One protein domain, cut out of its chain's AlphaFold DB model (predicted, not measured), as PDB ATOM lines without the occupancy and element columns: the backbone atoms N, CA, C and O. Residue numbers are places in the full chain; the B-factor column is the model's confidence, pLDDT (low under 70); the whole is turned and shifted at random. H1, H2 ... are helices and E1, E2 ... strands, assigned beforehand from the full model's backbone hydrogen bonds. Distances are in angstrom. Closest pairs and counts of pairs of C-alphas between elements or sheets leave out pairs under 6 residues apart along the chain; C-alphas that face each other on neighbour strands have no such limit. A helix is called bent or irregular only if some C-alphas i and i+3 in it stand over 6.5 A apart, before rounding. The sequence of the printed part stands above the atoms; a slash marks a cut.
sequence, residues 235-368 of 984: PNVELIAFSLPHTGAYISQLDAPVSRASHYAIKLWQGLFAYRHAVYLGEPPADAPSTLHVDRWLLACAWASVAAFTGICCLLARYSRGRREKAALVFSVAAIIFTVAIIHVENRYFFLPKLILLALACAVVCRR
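What this domain is: This is residues 235 to 368 of the 984 residues of an uncharacterized protein of Xylophilus rhododendri (UniProt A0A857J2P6). Two strands in a small hairpin, E1 and E2, stand at one end of an elongated domain, and three long helices, H2, H3 and H4, run back and forth from there toward the other end. H3 and H4 are packed as a helical hairpin; H2 meets them with its later residues, and the shorter H1 is wedged between the early part of H2 and the H3-H4 pair, with E1 close to it. The printed part has 134 residues, with two named strands and then four named helices along the chain, E1 E2 H1 H2 H3 H4; the sheet, E1 - E2, is antiparallel and the class is mostly helix. The whole is compact, with a radius of gyration of the C-alphas of 16.4 A, and spans 51 by 33 by 23 A.

Where its parts are: E1 is residues 236 to 240, starting at C-alpha 236 (119.741, 148.502, 126.577), and E2 is residues 250 to 254. H1 is residues 260 to 273, 19.9 A long from first to last C-alpha. H2, the longest helix, is residues 296 to 319, 34.3 A, starting at C-alpha 296 (115.971, 142.634, 109.085). H3 is residues 323 to 342, 27.6 A. H4 is residues 347 to 368, 29.6 A, ending at C-alpha 368 (107.421, 109.873, 123.357); it is irregular, with C-alphas 349 and 352 7.4 A apart, and has a kink of 36 degrees near residue 354.

How they stand to each other: E1 and E2 form a hairpin at 166 degrees, with N 237 and O 252 2.8 A apart and N 250 and O 240 2.9 A apart, both within hydrogen-bond range. The closest C-alphas of E1 and H1, those of Val 237 and Lys 267, are 5.9 A apart. H1 touches H2, which meets it with residues 298 to 306 alone, closest at the C-alphas of Ile 266 and Ala 302, 4.9 A. H1 also touches H3, closest at the C-alphas of Leu 268 and Val 340, 5.9 A, at a steep tilt of 57 degrees. H2 and H3, a helical hairpin, touch at a shallow tilt of 22 degrees, opposite ways, closest at the C-alphas of Ala 317 and Lys 326, 6.3 A. H3 and H4, also a helical hairpin, touch closest at the C-alphas of Ser 332 and Pro 353, 4.3 A, at a shallow tilt of 32 degrees, only just short of steep. Every O i to N i+4 pair is within hydrogen-bond range in H1, H2 and H3, and 16 of 18 are in H4.

The domain as a whole: The two C-alphas farthest apart, those of His 246 and Arg 368, are 53.5 A apart. The printed part has no cut. The link from H1 to H2, residues 274 to 295, is long, and its residues 291 to 292 pair parallel with residues 253 to 254 of E2. The mean pLDDT of the printed part is 75.7, and 36 residues are under 70, among them residues 239 to 250 and 274 to 290.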
ATOM      1  N   PRO A 235     118.000 152.033 124.905       82.50
ATOM      2  CA  PRO A 235     118.499 151.026 123.953       82.50
ATOM      3  C   PRO A 235     119.074 149.747 124.574       82.50
ATOM      4  O   PRO A 235     119.517 148.869 123.840       82.50
ATOM      5  N   ASN A 236     119.048 149.593 125.896       82.94
ATOM      6  CA  ASN A 236     119.741 148.502 126.577       82.94
ATOM      7  C   ASN A 236     119.006 147.157 126.414       82.94
ATOM      8  O   ASN A 236     117.785 147.058 126.583       82.94
ATOM      9  N   VAL A 237     119.750 146.100 126.089       76.62
ATOM     10  CA  VAL A 237     119.237 144.729 125.911       76.62
ATOM     11  C   VAL A 237     119.763 143.820 127.014       76.62
ATOM     12  O   VAL A 237     118.983 143.137 127.683       76.62
ATOM     13  N   GLU A 238     121.074 143.852 127.239       70.88
ATOM     14  CA  GLU A 238     121.778 143.045 128.233       70.88
ATOM     15  C   GLU A 238     122.636 143.937 129.127       70.88
ATOM     16  O   GLU A 238     123.215 144.912 128.661       70.88
ATOM     17  N   LEU A 239     122.725 143.568 130.401       62.66
ATOM     18  CA  LEU A 239     123.637 144.151 131.374       62.66
ATOM     19  C   LEU A 239     124.408 143.004 132.024       62.66
ATOM     20  O   LEU A 239     123.799 142.137 132.652       62.66
ATOM     21  N   ILE A 240     125.730 143.035 131.904       58.09
ATOM     22  CA  ILE A 240     126.669 142.240 132.691       58.09
ATOM     23  C   ILE A 240     127.369 143.238 133.617       58.09
ATOM     24  O   ILE A 240     128.335 143.901 133.244       58.09
ATOM     25  N   ALA A 241     126.801 143.433 134.807       48.88
ATOM     26  CA  ALA A 241     127.328 144.382 135.781       48.88
ATOM     27  C   ALA A 241     128.548 143.790 136.508       48.88
ATOM     28  O   ALA A 241     128.425 142.738 137.139       48.88
ATOM     29  N   PHE A 242     129.686 144.492 136.431       50.81
ATOM     30  CA  PHE A 242     130.829 144.366 137.338       50.81
ATOM     31  C   PHE A 242     130.690 145.539 138.324       50.81
ATOM     32  O   PHE A 242     130.738 146.705 137.943       50.81
ATOM     33  N   SER A 243     130.369 145.269 139.581       41.09
ATOM     34  CA  SER A 243     130.037 146.265 140.588       41.09
ATOM     35  C   SER A 243     131.306 146.888 141.152       41.09
ATOM     36  O   SER A 243     131.761 146.526 142.233       41.09
ATOM     37  N   LEU A 244     131.831 147.877 140.434       35.44
ATOM     38  CA  LEU A 244     132.488 149.033 141.035       35.44
ATOM     39  C   LEU A 244     131.770 150.296 140.529       35.44
ATOM     40  O   LEU A 244     131.514 150.390 139.329       35.44
ATOM     41  N   PRO A 245     131.438 151.278 141.390       38.09
ATOM     42  CA  PRO A 245     130.553 152.390 141.021       38.09
ATOM     43  C   PRO A 245     131.122 153.353 139.966       38.09
ATOM     44  O   PRO A 245     130.417 154.265 139.542       38.09
ATOM     45  N   HIS A 246     132.385 153.191 139.553       37.91
ATOM     46  CA  HIS A 246     133.094 154.193 138.755       37.91
ATOM     47  C   HIS A 246     133.761 153.660 137.471       37.91
ATOM     48  O   HIS A 246     134.162 154.476 136.647       37.91
ATOM     49  N   THR A 247     133.835 152.338 137.230       42.72
ATOM     50  CA  THR A 247     134.504 151.772 136.031       42.72
ATOM     51  C   THR A 247     133.919 150.423 135.561       42.72
ATOM     52  O   THR A 247     134.498 149.373 135.817       42.72
ATOM     53  N   GLY A 248     132.821 150.449 134.796       53.72
ATOM     54  CA  GLY A 248     132.554 149.412 133.782       53.72
ATOM     55  C   GLY A 248     131.545 148.312 134.133       53.72
ATOM     56  O   GLY A 248     131.912 147.195 134.479       53.72
ATOM     57  N   ALA A 249     130.258 148.580 133.901       55.53
ATOM     58  CA  ALA A 249     129.309 147.520 133.570       55.53
ATOM     59  C   ALA A 249     129.297 147.322 132.047       55.53
ATOM     60  O   ALA A 249     129.236 148.300 131.303       55.53
ATOM     61  N   TYR A 250     129.326 146.075 131.574       63.59
ATOM     62  CA  TYR A 250     129.146 145.801 130.153       63.59
ATOM     63  C   TYR A 250     127.652 145.845 129.822       63.59
ATOM     64  O   TYR A 250     126.851 145.116 130.412       63.59
ATOM     65  N   ILE A 251     127.276 146.702 128.876       70.19
ATOM     66  CA  ILE A 251     125.896 146.866 128.426       70.19
ATOM     67  C   ILE A 251     125.865 146.639 126.921       70.19
ATOM     68  O   ILE A 251     126.594 147.296 126.186       70.19
ATOM     69  N   SER A 252     125.010 145.724 126.470       76.75
ATOM     70  CA  SER A 252     124.732 145.564 125.043       76.75
ATOM     71  C   SER A 252     123.544 146.446 124.671       76.75
ATOM     72  O   SER A 252     122.462 146.313 125.262       76.75
ATOM     73  N   GLN A 253     123.751 147.356 123.721       85.75
ATOM     74  CA  GLN A 253     122.763 148.344 123.283       85.75
ATOM     75  C   GLN A 253     122.327 148.104 121.840       85.75
ATOM     76  O   GLN A 253     123.084 147.575 121.040       85.75
ATOM     77  N   LEU A 254     121.107 148.500 121.494       87.56
ATOM     78  CA  LEU A 254     120.670 148.578 120.101       87.56
ATOM     79  C   LEU A 254     121.235 149.846 119.451       87.56
ATOM     80  O   LEU A 254     121.132 150.921 120.041       87.56
ATOM     81  N   ASP A 255     121.758 149.735 118.232       90.00
ATOM     82  CA  ASP A 255     122.187 150.896 117.432       90.00
ATOM     83  C   ASP A 255     121.019 151.713 116.860       90.00
ATOM     84  O   ASP A 255     121.201 152.865 116.468       90.00
ATOM     85  N   ALA A 256     119.819 151.131 116.813       89.38
ATOM     86  CA  ALA A 256     118.631 151.768 116.269       89.38
ATOM     87  C   ALA A 256     117.394 151.561 117.155       89.38
ATOM     88  O   ALA A 256     117.235 150.523 117.817       89.38
ATOM     89  N   PRO A 257     116.458 152.527 117.162       91.00
ATOM     90  CA  PRO A 257     115.229 152.379 117.906       91.00
ATOM     91  C   PRO A 257     114.291 151.342 117.264       91.00
ATOM     92  O   PRO A 257     114.000 151.390 116.073       91.00
ATOM     93  N   VAL A 258     113.755 150.424 118.071       93.38
ATOM     94  CA  VAL A 258     112.746 149.427 117.685       93.38
ATOM     95  C   VAL A 258     111.453 149.588 118.488       93.38
ATOM     96  O   VAL A 258     111.422 150.247 119.526       93.38
ATOM     97  N   SER A 259     110.368 148.951 118.037       93.69
ATOM     98  CA  SER A 259     109.119 148.898 118.809       93.69
ATOM     99  C   SER A 259     109.304 148.147 120.139       93.69
ATOM    100  O   SER A 259     110.136 147.242 120.229       93.69
ATOM    101  N   ARG A 260     108.467 148.424 121.153       90.31
ATOM    102  CA  ARG A 260     108.493 147.687 122.439       90.31
ATOM    103  C   ARG A 260     108.371 146.169 122.260       90.31
ATOM    104  O   ARG A 260     109.019 145.409 122.973       90.31
ATOM    105  N   ALA A 261     107.567 145.725 121.293       91.06
ATOM    106  CA  ALA A 261     107.393 144.306 120.994       91.06
ATOM    107  C   ALA A 261     108.663 143.687 120.383       91.06
ATOM    108  O   ALA A 261     109.059 142.585 120.755       91.06
ATOM    109  N   SER A 262     109.335 144.416 119.492       91.62
ATOM    110  CA  SER A 262     110.609 144.001 118.896       91.62
ATOM    111  C   SER A 262     111.744 143.999 119.919       91.62
ATOM    112  O   SER A 262     112.530 143.059 119.942       91.62
ATOM    113  N   HIS A 263     111.799 144.992 120.814       90.88
ATOM    114  CA  HIS A 263     112.758 145.025 121.925       90.88
ATOM    115  C   HIS A 263     112.576 143.814 122.846       90.88
ATOM    116  O   HIS A 263     113.544 143.119 123.150       90.88
ATOM    117  N   TYR A 264     111.329 143.492 123.201       90.81
ATOM    118  CA  TYR A 264     111.000 142.282 123.956       90.81
ATOM    119  C   TYR A 264     111.433 141.003 123.219       90.81
ATOM    120  O   TYR A 264     112.042 140.121 123.823       90.81
ATOM    121  N   ALA A 265     111.155 140.897 121.917       87.38
ATOM    122  CA  ALA A 265     111.533 139.736 121.111       87.38
ATOM    123  C   ALA A 265     113.060 139.556 121.031       87.38
ATOM    124  O   ALA A 265     113.549 138.435 121.165       87.38
ATOM    125  N   ILE A 266     113.819 140.647 120.874       86.50
ATOM    126  CA  ILE A 266     115.290 140.622 120.870       86.50
ATOM    127  C   ILE A 266     115.817 140.174 122.237       86.50
ATOM    128  O   ILE A 266     116.692 139.312 122.304       86.50
ATOM    129  N   LYS A 267     115.249 140.694 123.333       86.62
ATOM    130  CA  LYS A 267     115.597 140.268 124.695       86.62
ATOM    131  C   LYS A 267     115.304 138.779 124.924       86.62
ATOM    132  O   LYS A 267     116.131 138.071 125.493       86.62
ATOM    133  N   LEU A 268     114.160 138.275 124.457       84.25
ATOM    134  CA  LEU A 268     113.832 136.849 124.539       84.25
ATOM    135  C   LEU A 268     114.831 135.996 123.747       84.25
ATOM    136  O   LEU A 268     115.300 134.980 124.258       84.25
ATOM    137  N   TRP A 269     115.173 136.413 122.526       81.50
ATOM    138  CA  TRP A 269     116.153 135.722 121.693       81.50
ATOM    139  C   TRP A 269     117.529 135.668 122.363       81.50
ATOM    140  O   TRP A 269     118.082 134.579 122.515       81.50
ATOM    141  N   GLN A 270     118.030 136.802 122.860       76.81
ATOM    142  CA  GLN A 270     119.287 136.860 123.610       76.81
ATOM    143  C   GLN A 270     119.244 135.936 124.840       76.81
ATOM    144  O   GLN A 270     120.073 135.045 124.956       76.81
ATOM    145  N   GLY A 271     118.232 136.033 125.710       74.50
ATOM    146  CA  GLY A 271     118.169 135.202 126.925       74.50
ATOM    147  C   GLY A 271     118.020 133.691 126.666       74.50
ATOM    148  O   GLY A 271     118.482 132.855 127.450       74.50
ATOM    149  N   LEU A 272     117.379 133.298 125.558       72.00
ATOM    150  CA  LEU A 272     117.231 131.888 125.188       72.00
ATOM    151  C   LEU A 272     118.467 131.319 124.486       72.00
ATOM    152  O   LEU A 272     118.806 130.158 124.741       72.00
ATOM    153  N   PHE A 273     119.136 132.093 123.631       70.19
ATOM    154  CA  PHE A 273     120.130 131.567 122.690       70.19
ATOM    155  C   PHE A 273     121.541 132.124 122.872       70.19
ATOM    156  O   PHE A 273     122.489 131.414 122.548       70.19
ATOM    157  N   ALA A 274     121.709 133.325 123.425       64.25
ATOM    158  CA  ALA A 274     123.036 133.872 123.669       64.25
ATOM    159  C   ALA A 274     123.685 133.147 124.851       64.25
ATOM    160  O   ALA A 274     123.288 133.297 126.003       64.25
ATOM    161  N   TYR A 275     124.695 132.336 124.557       59.16
ATOM    162  CA  TYR A 275     125.544 131.732 125.569       59.16
ATOM    163  C   TYR A 275     126.856 132.509 125.604       59.16
ATOM    164  O   TYR A 275     127.573 132.557 124.613       59.16
ATOM    165  N   ARG A 276     127.145 133.140 126.741       60.66
ATOM    166  CA  ARG A 276     128.373 133.902 126.961       60.66
ATOM    167  C   ARG A 276     129.069 133.297 128.160       60.66
ATOM    168  O   ARG A 276     128.449 133.164 129.220       60.66
ATOM    169  N   HIS A 277     130.317 132.884 127.968       53.44
ATOM    170  CA  HIS A 277     131.152 132.421 129.068       53.44
ATOM    171  C   HIS A 277     131.286 133.544 130.096       53.44
ATOM    172  O   HIS A 277     131.371 134.719 129.734       53.44
ATOM    173  N   ALA A 278     131.269 133.190 131.380       50.31
ATOM    174  CA  ALA A 278     131.587 134.152 132.423       50.31
ATOM    175  C   ALA A 278     133.035 134.610 132.209       50.31
ATOM    176  O   ALA A 278     133.937 133.775 132.146       50.31
ATOM    177  N   VAL A 279     133.254 135.916 132.031       49.41
ATOM    178  CA  VAL A 279     134.597 136.432 131.753       49.41
ATOM    179  C   VAL A 279     135.420 136.359 133.018       49.41
ATOM    180  O   VAL A 279     135.063 136.920 134.051       49.41
ATOM    181  N   TYR A 280     136.519 135.638 132.910       52.88
ATOM    182  CA  TYR A 280     137.355 135.211 134.017       52.88
ATOM    183  C   TYR A 280     138.406 136.250 134.449       52.88
ATOM    184  O   TYR A 280     139.250 135.926 135.284       52.88
ATOM    185  N   LEU A 281     138.398 137.464 133.875       43.88
ATOM    186  CA  LEU A 281     139.516 138.417 133.994       43.88
ATOM    187  C   LEU A 281     139.141 139.919 133.968       43.88
ATOM    188  O   LEU A 281     140.022 140.752 133.799       43.88
ATOM    189  N   GLY A 282     137.874 140.302 134.164       46.28
ATOM    190  CA  GLY A 282     137.500 141.730 134.260       46.28
ATOM    191  C   GLY A 282     137.434 142.505 132.933       46.28
ATOM    192  O   GLY A 282     137.242 143.717 132.953       46.28
ATOM    193  N   GLU A 283     137.532 141.818 131.794       49.72
ATOM    194  CA  GLU A 283     137.259 142.364 130.456       49.72
ATOM    195  C   GLU A 283     135.857 141.945 129.956       49.72
ATOM    196  O   GLU A 283     135.256 141.020 130.514       49.72
ATOM    197  N   PRO A 284     135.265 142.614 128.945       52.41
ATOM    198  CA  PRO A 284     134.068 142.103 128.271       52.41
ATOM    199  C   PRO A 284     134.347 140.744 127.595       52.41
ATOM    200  O   PRO A 284     135.491 140.465 127.236       52.41
ATOM    201  N   PRO A 285     133.338 139.867 127.408       55.56
ATOM    202  CA  PRO A 285     133.560 138.596 126.719       55.56
ATOM    203  C   PRO A 285     134.062 138.869 125.298       55.56
ATOM    204  O   PRO A 285     133.505 139.747 124.642       55.56
ATOM    205  N   ALA A 286     135.067 138.114 124.831       49.25
ATOM    206  CA  ALA A 286     135.771 138.355 123.562       49.25
ATOM    207  C   ALA A 286     134.844 138.502 122.331       49.25
ATOM    208  O   ALA A 286     135.197 139.196 121.383       49.25
ATOM    209  N   ASP A 287     133.628 137.946 122.402       55.31
ATOM    210  CA  ASP A 287     132.642 137.922 121.311       55.31
ATOM    211  C   ASP A 287     131.351 138.705 121.625       55.31
ATOM    212  O   ASP A 287     130.324 138.549 120.959       55.31
ATOM    213  N   ALA A 288     131.335 139.500 122.696       57.22
ATOM    214  CA  ALA A 288     130.140 140.199 123.147       57.22
ATOM    215  C   ALA A 288     130.008 141.572 122.450       57.22
ATOM    216  O   ALA A 288     130.824 142.463 122.698       57.22
ATOM    217  N   PRO A 289     128.972 141.791 121.612       60.78
ATOM    218  CA  PRO A 289     128.797 143.061 120.922       60.78
ATOM    219  C   PRO A 289     128.302 144.144 121.884       60.78
ATOM    220  O   PRO A 289     127.154 144.101 122.352       60.78
ATOM    221  N   SER A 290     129.138 145.157 122.131       68.56
ATOM    222  CA  SER A 290     128.732 146.376 122.848       68.56
ATOM    223  C   SER A 290     127.508 147.025 122.188       68.56
ATOM    224  O   SER A 290     126.641 147.568 122.872       68.56
ATOM    225  N   THR A 291     127.390 146.868 120.864       78.19
ATOM    226  CA  THR A 291     126.258 147.328 120.060       78.19
ATOM    227  C   THR A 291     125.704 146.201 119.182       78.19
ATOM    228  O   THR A 291     126.419 145.618 118.372       78.19
ATOM    229  N   LEU A 292     124.417 145.892 119.329       81.38
ATOM    230  CA  LEU A 292     123.653 144.978 118.485       81.38
ATOM    231  C   LEU A 292     123.066 145.746 117.300       81.38
ATOM    232  O   LEU A 292     122.143 146.543 117.479       81.38
ATOM    233  N   HIS A 293     123.578 145.455 116.106       84.38
ATOM    234  CA  HIS A 293     123.083 146.047 114.871       84.38
ATOM    235  C   HIS A 293     121.679 145.543 114.528       84.38
ATOM    236  O   HIS A 293     121.458 144.346 114.317       84.38
ATOM    237  N   VAL A 294     120.713 146.458 114.490       87.19
ATOM    238  CA  VAL A 294     119.321 146.153 114.166       87.19
ATOM    239  C   VAL A 294     119.150 146.081 112.653       87.19
ATOM    240  O   VAL A 294     118.901 147.079 111.980       87.19
ATOM    241  N   ASP A 295     119.201 144.865 112.122       86.56
ATOM    242  CA  ASP A 295     118.861 144.574 110.733       86.56
ATOM    243  C   ASP A 295     117.583 143.716 110.609       86.56
ATOM    244  O   ASP A 295     116.953 143.286 111.586       86.56
ATOM    245  N   ARG A 296     117.153 143.470 109.365       82.69
ATOM    246  CA  ARG A 296     115.971 142.634 109.085       82.69
ATOM    247  C   ARG A 296     116.156 141.193 109.565       82.69
ATOM    248  O   ARG A 296     115.165 140.533 109.876       82.69
ATOM    249  N   TRP A 297     117.394 140.709 109.616       70.69
ATOM    250  CA  TRP A 297     117.714 139.341 109.998       70.69
ATOM    251  C   TRP A 297     117.602 139.136 111.510       70.69
ATOM    252  O   TRP A 297     116.919 138.210 111.945       70.69
ATOM    253  N   LEU A 298     118.164 140.036 112.316       78.06
ATOM    254  CA  LEU A 298     118.029 140.054 113.769       78.06
ATOM    255  C   LEU A 298     116.554 140.090 114.168       78.06
ATOM    256  O   LEU A 298     116.124 139.309 115.016       78.06
ATOM    257  N   LEU A 299     115.760 140.949 113.525       82.31
ATOM    258  CA  LEU A 299     114.319 141.021 113.770       82.31
ATOM    259  C   LEU A 299     113.604 139.717 113.384       82.31
ATOM    260  O   LEU A 299     112.736 139.261 114.132       82.31
ATOM    261  N   ALA A 300     113.974 139.088 112.267       74.12
ATOM    262  CA  ALA A 300     113.424 137.793 111.866       74.12
ATOM    263  C   ALA A 300     113.770 136.686 112.876       74.12
ATOM    264  O   ALA A 300     112.873 135.970 113.322       74.12
ATOM    265  N   CYS A 301     115.031 136.590 113.306       67.06
ATOM    266  CA  CYS A 301     115.492 135.669 114.348       67.06
ATOM    267  C   CYS A 301     114.762 135.900 115.677       67.06
ATOM    268  O   CYS A 301     114.291 134.949 116.307       67.06
ATOM    269  N   ALA A 302     114.601 137.163 116.078       75.88
ATOM    270  CA  ALA A 302     113.906 137.548 117.296       75.88
ATOM    271  C   ALA A 302     112.437 137.097 117.280       75.88
ATOM    272  O   ALA A 302     111.980 136.433 118.210       75.88
ATOM    273  N   TRP A 303     111.695 137.363 116.208       83.50
ATOM    274  CA  TRP A 303     110.298 136.930 116.102       83.50
ATOM    275  C   TRP A 303     110.143 135.421 115.896       83.50
ATOM    276  O   TRP A 303     109.233 134.817 116.470       83.50
ATOM    277  N   ALA A 304     111.057 134.783 115.161       71.25
ATOM    278  CA  ALA A 304     111.105 133.329 115.048       71.25
ATOM    279  C   ALA A 304     111.330 132.671 116.418       71.25
ATOM    280  O   ALA A 304     110.713 131.649 116.715       71.25
ATOM    281  N   SER A 305     112.142 133.286 117.286       69.69
ATOM    282  CA  SER A 305     112.368 132.816 118.655       69.69
ATOM    283  C   SER A 305     111.095 132.843 119.502       69.69
ATOM    284  O   SER A 305     110.815 131.876 120.208       69.69
ATOM    285  N   VAL A 306     110.278 133.898 119.370       77.50
ATOM    286  CA  VAL A 306     108.974 134.015 120.037       77.50
ATOM    287  C   VAL A 306     108.053 132.896 119.559       77.50
ATOM    288  O   VAL A 306     107.521 132.148 120.378       77.50
ATOM    289  N   ALA A 307     107.914 132.721 118.240       72.56
ATOM    290  CA  ALA A 307     107.070 131.676 117.665       72.56
ATOM    291  C   ALA A 307     107.524 130.265 118.080       72.56
ATOM    292  O   ALA A 307     106.698 129.434 118.472       72.56
ATOM    293  N   ALA A 308     108.833 129.998 118.046       71.44
ATOM    294  CA  ALA A 308     109.416 128.725 118.453       71.44
ATOM    295  C   ALA A 308     109.201 128.454 119.947       71.44
ATOM    296  O   ALA A 308     108.755 127.365 120.311       71.44
ATOM    297  N   PHE A 309     109.455 129.443 120.808       79.81
ATOM    298  CA  PHE A 309     109.233 129.343 122.249       79.81
ATOM    299  C   PHE A 309     107.764 129.038 122.558       79.81
ATOM    300  O   PHE A 309     107.472 128.056 123.242       79.81
ATOM    301  N   THR A 310     106.829 129.795 121.977       82.50
ATOM    302  CA  THR A 310     105.387 129.554 122.126       82.50
ATOM    303  C   THR A 310     104.997 128.158 121.637       82.50
ATOM    304  O   THR A 310     104.325 127.422 122.362       82.50
ATOM    305  N   GLY A 311     105.460 127.747 120.453       73.75
ATOM    306  CA  GLY A 311     105.189 126.423 119.891       73.75
ATOM    307  C   GLY A 311     105.691 125.285 120.784       73.75
ATOM    308  O   GLY A 311     104.942 124.347 121.071       73.75
ATOM    309  N   ILE A 312     106.923 125.388 121.293       77.19
ATOM    310  CA  ILE A 312     107.507 124.419 122.231       77.19
ATOM    311  C   ILE A 312     106.679 124.363 123.515       77.19
ATOM    312  O   ILE A 312     106.294 123.273 123.940       77.19
ATOM    313  N   CYS A 313     106.336 125.504 124.111       85.06
ATOM    314  CA  CYS A 313     105.518 125.553 125.321       85.06
ATOM    315  C   CYS A 313     104.136 124.915 125.110       85.06
ATOM    316  O   CYS A 313     103.703 124.124 125.949       85.06
ATOM    317  N   CYS A 314     103.473 125.166 123.978       84.88
ATOM    318  CA  CYS A 314     102.204 124.523 123.629       84.88
ATOM    319  C   CYS A 314     102.346 122.998 123.480       84.88
ATOM    320  O   CYS A 314     101.512 122.242 123.988       84.88
ATOM    321  N   LEU A 315     103.412 122.521 122.828       81.88
ATOM    322  CA  LEU A 315     103.698 121.090 122.688       81.88
ATOM    323  C   LEU A 315     103.973 120.439 124.049       81.88
ATOM    324  O   LEU A 315     103.412 119.382 124.351       81.88
ATOM    325  N   LEU A 316     104.786 121.073 124.896       84.88
ATOM    326  CA  LEU A 316     105.068 120.588 126.247       84.88
ATOM    327  C   LEU A 316     103.805 120.572 127.105       84.88
ATOM    328  O   LEU A 316     103.557 119.575 127.781       84.88
ATOM    329  N   ALA A 317     102.961 121.602 127.033       87.50
ATOM    330  CA  ALA A 317     101.688 121.647 127.748       87.50
ATOM    331  C   ALA A 317     100.754 120.502 127.323       87.50
ATOM    332  O   ALA A 317     100.156 119.839 128.174       87.50
ATOM    333  N   ARG A 318     100.677 120.229 126.013       86.25
ATOM    334  CA  ARG A 318      99.877 119.140 125.432       86.25
ATOM    335  C   ARG A 318     100.372 117.757 125.852       86.25
ATOM    336  O   ARG A 318      99.561 116.855 126.054       86.25
ATOM    337  N   TYR A 319     101.687 117.564 125.929       82.31
ATOM    338  CA  TYR A 319     102.290 116.242 126.125       82.31
ATOM    339  C   TYR A 319     102.750 115.940 127.552       82.31
ATOM    340  O   TYR A 319     103.073 114.786 127.842       82.31
ATOM    341  N   SER A 320     102.733 116.931 128.440       84.94
ATOM    342  CA  SER A 320     102.970 116.738 129.870       84.94
ATOM    343  C   SER A 320     101.872 115.868 130.485       84.94
ATOM    344  O   SER A 320     100.679 116.127 130.314       84.94
ATOM    345  N   ARG A 321     102.265 114.818 131.211       73.81
ATOM    346  CA  ARG A 321     101.348 113.782 131.725       73.81
ATOM    347  C   ARG A 321     100.675 114.157 133.039       73.81
ATOM    348  O   ARG A 321      99.593 113.653 133.325       73.81
ATOM    349  N   GLY A 322     101.317 114.998 133.847       77.06
ATOM    350  CA  GLY A 322     100.898 115.263 135.221       77.06
ATOM    351  C   GLY A 322     100.998 116.730 135.614       77.06
ATOM    352  O   GLY A 322     101.658 117.532 134.952       77.06
ATOM    353  N   ARG A 323     100.360 117.088 136.735       78.69
ATOM    354  CA  ARG A 323     100.347 118.474 137.226       78.69
ATOM    355  C   ARG A 323     101.747 119.023 137.501       78.69
ATOM    356  O   ARG A 323     101.941 120.215 137.374       78.69
ATOM    357  N   ARG A 324     102.698 118.175 137.918       83.31
ATOM    358  CA  ARG A 324     104.046 118.626 138.302       83.31
ATOM    359  C   ARG A 324     104.788 119.205 137.111       83.31
ATOM    360  O   ARG A 324     105.322 120.296 137.205       83.31
ATOM    361  N   GLU A 325     104.728 118.495 135.991       86.75
ATOM    362  CA  GLU A 325     105.281 118.929 134.710       86.75
ATOM    363  C   GLU A 325     104.605 120.208 134.217       86.75
ATOM    364  O   GLU A 325     105.282 121.136 133.792       86.75
ATOM    365  N   LYS A 326     103.275 120.297 134.350       88.31
ATOM    366  CA  LYS A 326     102.528 121.512 133.999       88.31
ATOM    367  C   LYS A 326     102.867 122.692 134.912       88.31
ATOM    368  O   LYS A 326     103.018 123.798 134.419       88.31
ATOM    369  N   ALA A 327     103.020 122.470 136.216       88.12
ATOM    370  CA  ALA A 327     103.397 123.505 137.175       88.12
ATOM    371  C   ALA A 327     104.832 123.980 136.927       88.12
ATOM    372  O   ALA A 327     105.081 125.179 136.913       88.12
ATOM    373  N   ALA A 328     105.753 123.054 136.651       90.25
ATOM    374  CA  ALA A 328     107.119 123.367 136.250       90.25
ATOM    375  C   ALA A 328     107.155 124.166 134.937       90.25
ATOM    376  O   ALA A 328     107.868 125.158 134.855       90.25
ATOM    377  N   LEU A 329     106.340 123.788 133.946       92.25
ATOM    378  CA  LEU A 329     106.203 124.519 132.686       92.25
ATOM    379  C   LEU A 329     105.668 125.939 132.906       92.25
ATOM    380  O   LEU A 329     106.270 126.888 132.417       92.25
ATOM    381  N   VAL A 330     104.566 126.090 133.647       92.44
ATOM    382  CA  VAL A 330     103.959 127.401 133.936       92.44
ATOM    383  C   VAL A 330     104.938 128.284 134.706       92.44
ATOM    384  O   VAL A 330     105.105 129.444 134.344       92.44
ATOM    385  N   PHE A 331     105.633 127.732 135.704       93.50
ATOM    386  CA  PHE A 331     106.693 128.433 136.424       93.50
ATOM    387  C   PHE A 331     107.801 128.907 135.475       93.50
ATOM    388  O   PHE A 331     108.098 130.097 135.444       93.50
ATOM    389  N   SER A 332     108.385 128.000 134.684       91.81
ATOM    390  CA  SER A 332     109.481 128.328 133.767       91.81
ATOM    391  C   SER A 332     109.081 129.406 132.766       91.81
ATOM    392  O   SER A 332     109.843 130.339 132.537       91.81
ATOM    393  N   VAL A 333     107.878 129.306 132.196       92.94
ATOM    394  CA  VAL A 333     107.357 130.285 131.234       92.94
ATOM    395  C   VAL A 333     107.124 131.638 131.900       92.94
ATOM    396  O   VAL A 333     107.588 132.646 131.376       92.94
ATOM    397  N   ALA A 334     106.471 131.673 133.064       92.06
ATOM    398  CA  ALA A 334     106.221 132.914 133.795       92.06
ATOM    399  C   ALA A 334     107.528 133.604 134.216       92.06
ATOM    400  O   ALA A 334     107.677 134.808 134.021       92.06
ATOM    401  N   ALA A 335     108.497 132.838 134.722       90.81
ATOM    402  CA  ALA A 335     109.808 133.352 135.101       90.81
ATOM    403  C   ALA A 335     110.589 133.893 133.892       90.81
ATOM    404  O   ALA A 335     111.196 134.952 133.994       90.81
ATOM    405  N   ILE A 336     110.551 133.216 132.736       89.38
ATOM    406  CA  ILE A 336     111.187 133.703 131.499       89.38
ATOM    407  C   ILE A 336     110.530 135.002 131.024       89.38
ATOM    408  O   ILE A 336     111.236 135.977 130.785       89.38
ATOM    409  N   ILE A 337     109.198 135.044 130.942       89.81
ATOM    410  CA  ILE A 337     108.454 136.238 130.510       89.81
ATOM    411  C   ILE A 337     108.759 137.425 131.427       89.81
ATOM    412  O   ILE A 337     109.044 138.520 130.947       89.81
ATOM    413  N   PHE A 338     108.755 137.203 132.743       89.06
ATOM    414  CA  PHE A 338     109.083 138.241 133.715       89.06
ATOM    415  C   PHE A 338     110.519 138.744 133.559       89.06
ATOM    416  O   PHE A 338     110.740 139.953 133.529       89.06
ATOM    417  N   THR A 339     111.488 137.836 133.417       85.56
ATOM    418  CA  THR A 339     112.892 138.222 133.245       85.56
ATOM    419  C   THR A 339     113.087 139.036 131.966       85.56
ATOM    420  O   THR A 339     113.760 140.057 132.013       85.56
ATOM    421  N   VAL A 340     112.441 138.675 130.849       86.81
ATOM    422  CA  VAL A 340     112.490 139.470 129.605       86.81
ATOM    423  C   VAL A 340     111.833 140.843 129.786       86.81
ATOM    424  O   VAL A 340     112.365 141.845 129.311       86.81
ATOM    425  N   ALA A 341     110.687 140.908 130.465       84.44
ATOM    426  CA  ALA A 341     109.922 142.143 130.613       84.44
ATOM    427  C   ALA A 341     110.573 143.150 131.575       84.44
ATOM    428  O   ALA A 341     110.561 144.345 131.299       84.44
ATOM    429  N   ILE A 342     111.122 142.677 132.697       77.69
ATOM    430  CA  ILE A 342     111.478 143.524 133.848       77.69
ATOM    431  C   ILE A 342     112.976 143.480 134.181       77.69
ATOM    432  O   ILE A 342     113.508 144.455 134.708       77.69
ATOM    433  N   ILE A 343     113.673 142.381 133.876       72.56
ATOM    434  CA  ILE A 343     115.089 142.169 134.226       72.56
ATOM    435  C   ILE A 343     115.964 142.239 132.952       72.56
ATOM    436  O   ILE A 343     115.478 142.398 131.827       72.56
ATOM    437  N   HIS A 344     117.281 142.178 133.122       68.44
ATOM    438  CA  HIS A 344     118.267 141.993 132.058       68.44
ATOM    439  C   HIS A 344     118.319 140.534 131.576       68.44
ATOM    440  O   HIS A 344     117.923 139.611 132.288       68.44
ATOM    441  N   VAL A 345     118.840 140.320 130.364       67.69
ATOM    442  CA  VAL A 345     118.870 138.997 129.705       67.69
ATOM    443  C   VAL A 345     120.118 138.168 129.990       67.69
ATOM    444  O   VAL A 345     120.417 137.213 129.283       67.69
ATOM    445  N   GLU A 346     120.824 138.510 131.061       69.31
ATOM    446  CA  GLU A 346     122.034 137.818 131.470       69.31
ATOM    447  C   GLU A 346     121.754 136.348 131.835       69.31
ATOM    448  O   GLU A 346     120.777 136.018 132.524       69.31
ATOM    449  N   ASN A 347     122.658 135.457 131.414       67.31
ATOM    450  CA  ASN A 347     122.507 134.001 131.508       67.31
ATOM    451  C   ASN A 347     122.102 133.492 132.902       67.31
ATOM    452  O   ASN A 347     121.284 132.573 133.016       67.31
ATOM    453  N   ARG A 348     122.600 134.114 133.977       71.62
ATOM    454  CA  ARG A 348     122.297 133.710 135.360       71.62
ATOM    455  C   ARG A 348     120.831 133.882 135.774       71.62
ATOM    456  O   ARG A 348     120.370 133.146 136.644       71.62
ATOM    457  N   TYR A 349     120.073 134.796 135.161       77.19
ATOM    458  CA  TYR A 349     118.638 134.959 135.458       77.19
ATOM    459  C   TYR A 349     117.763 133.950 134.706       77.19
ATOM    460  O   TYR A 349     116.713 133.539 135.204       77.19
ATOM    461  N   PHE A 350     118.219 133.501 133.534       78.44
ATOM    462  CA  PHE A 350     117.536 132.492 132.724       78.44
ATOM    463  C   PHE A 350     117.887 131.067 133.134       78.44
ATOM    464  O   PHE A 350     117.099 130.159 132.869       78.44
ATOM    465  N   PHE A 351     119.029 130.867 133.795       84.12
ATOM    466  CA  PHE A 351     119.601 129.562 134.115       84.12
ATOM    467  C   PHE A 351     118.571 128.541 134.618       84.12
ATOM    468  O   PHE A 351     118.313 127.540 133.948       84.12
ATOM    469  N   LEU A 352     117.940 128.798 135.766       88.44
ATOM    470  CA  LEU A 352     117.022 127.837 136.376       88.44
ATOM    471  C   LEU A 352     115.734 127.602 135.562       88.44
ATOM    472  O   LEU A 352     115.408 126.436 135.307       88.44
ATOM    473  N   PRO A 353     114.974 128.635 135.137       89.94
ATOM    474  CA  PRO A 353     113.754 128.395 134.372       89.94
ATOM    475  C   PRO A 353     114.029 127.748 133.004       89.94
ATOM    476  O   PRO A 353     113.250 126.881 132.595       89.94
ATOM    477  N   LYS A 354     115.152 128.078 132.346       86.75
ATOM    478  CA  LYS A 354     115.629 127.440 131.104       86.75
ATOM    479  C   LYS A 354     115.993 125.974 131.328       86.75
ATOM    480  O   LYS A 354     115.550 125.116 130.566       86.75
ATOM    481  N   LEU A 355     116.728 125.668 132.399       89.31
ATOM    482  CA  LEU A 355     117.111 124.302 132.763       89.31
ATOM    483  C   LEU A 355     115.886 123.411 133.003       89.31
ATOM    484  O   LEU A 355     115.810 122.309 132.463       89.31
ATOM    485  N   ILE A 356     114.897 123.895 133.759       90.88
ATOM    486  CA  ILE A 356     113.655 123.152 134.013       90.88
ATOM    487  C   ILE A 356     112.867 122.931 132.713       90.88
ATOM    488  O   ILE A 356     112.377 121.823 132.481       90.88
ATOM    489  N   LEU A 357     112.776 123.945 131.844       88.62
ATOM    490  CA  LEU A 357     112.059 123.854 130.569       88.62
ATOM    491  C   LEU A 357     112.696 122.817 129.629       88.62
ATOM    492  O   LEU A 357     111.993 121.974 129.067       88.62
ATOM    493  N   LEU A 358     114.022 122.838 129.492       85.12
ATOM    494  CA  LEU A 358     114.762 121.881 128.665       85.12
ATOM    495  C   LEU A 358     114.727 120.472 129.260       85.12
ATOM    496  O   LEU A 358     114.528 119.501 128.529       85.12
ATOM    497  N   ALA A 359     114.827 120.341 130.584       87.62
ATOM    498  CA  ALA A 359     114.689 119.049 131.244       87.62
ATOM    499  C   ALA A 359     113.298 118.440 131.027       87.62
ATOM    500  O   ALA A 359     113.172 117.236 130.778       87.62
ATOM    501  N   LEU A 360     112.253 119.272 131.058       89.25
ATOM    502  CA  LEU A 360     110.896 118.857 130.731       89.25
ATOM    503  C   LEU A 360     110.789 118.418 129.265       89.25
ATOM    504  O   LEU A 360     110.190 117.377 128.986       89.25
ATOM    505  N   ALA A 361     111.401 119.158 128.338       81.62
ATOM    506  CA  ALA A 361     111.446 118.784 126.928       81.62
ATOM    507  C   ALA A 361     112.126 117.428 126.708       81.62
ATOM    508  O   ALA A 361     111.526 116.552 126.081       81.62
ATOM    509  N   CYS A 362     113.299 117.190 127.300       81.00
ATOM    510  CA  CYS A 362     113.970 115.888 127.252       81.00
ATOM    511  C   CYS A 362     113.089 114.772 127.822       81.00
ATOM    512  O   CYS A 362     112.931 113.724 127.195       81.00
ATOM    513  N   ALA A 363     112.461 114.995 128.979       82.81
ATOM    514  CA  ALA A 363     111.576 114.011 129.592       82.81
ATOM    515  C   ALA A 363     110.361 113.688 128.704       82.81
ATOM    516  O   ALA A 363     109.973 112.524 128.575       82.81
ATOM    517  N   VAL A 364     109.740 114.687 128.074       81.00
ATOM    518  CA  VAL A 364     108.595 114.504 127.167       81.00
ATOM    519  C   VAL A 364     109.017 113.801 125.874       81.00
ATOM    520  O   VAL A 364     108.377 112.819 125.491       81.00
ATOM    521  N   VAL A 365     110.096 114.251 125.230       72.94
ATOM    522  CA  VAL A 365     110.601 113.706 123.960       72.94
ATOM    523  C   VAL A 365     111.066 112.266 124.132       72.94
ATOM    524  O   VAL A 365     110.574 111.389 123.424       72.94
ATOM    525  N   CYS A 366     111.921 111.978 125.117       69.00
ATOM    526  CA  CYS A 366     112.368 110.614 125.386       69.00
ATOM    527  C   CYS A 366     111.179 109.708 125.713       69.00
ATOM    528  O   CYS A 366     111.046 108.628 125.144       69.00
ATOM    529  N   ARG A 367     110.241 110.148 126.560       74.12
ATOM    530  CA  ARG A 367     109.041 109.341 126.818       74.12
ATOM    531  C   ARG A 367     108.206 109.121 125.570       74.12
ATOM    532  O   ARG A 367     107.581 108.078 125.489       74.12
ATOM    533  N   ARG A 368     108.162 110.049 124.613       71.12
ATOM    534  CA  ARG A 368     107.421 109.873 123.357       71.12
ATOM    535  C   ARG A 368     108.126 108.924 122.396       71.12
ATOM    536  O   ARG A 368     107.469 108.001 121.917       71.12
TER     537      ARG A 368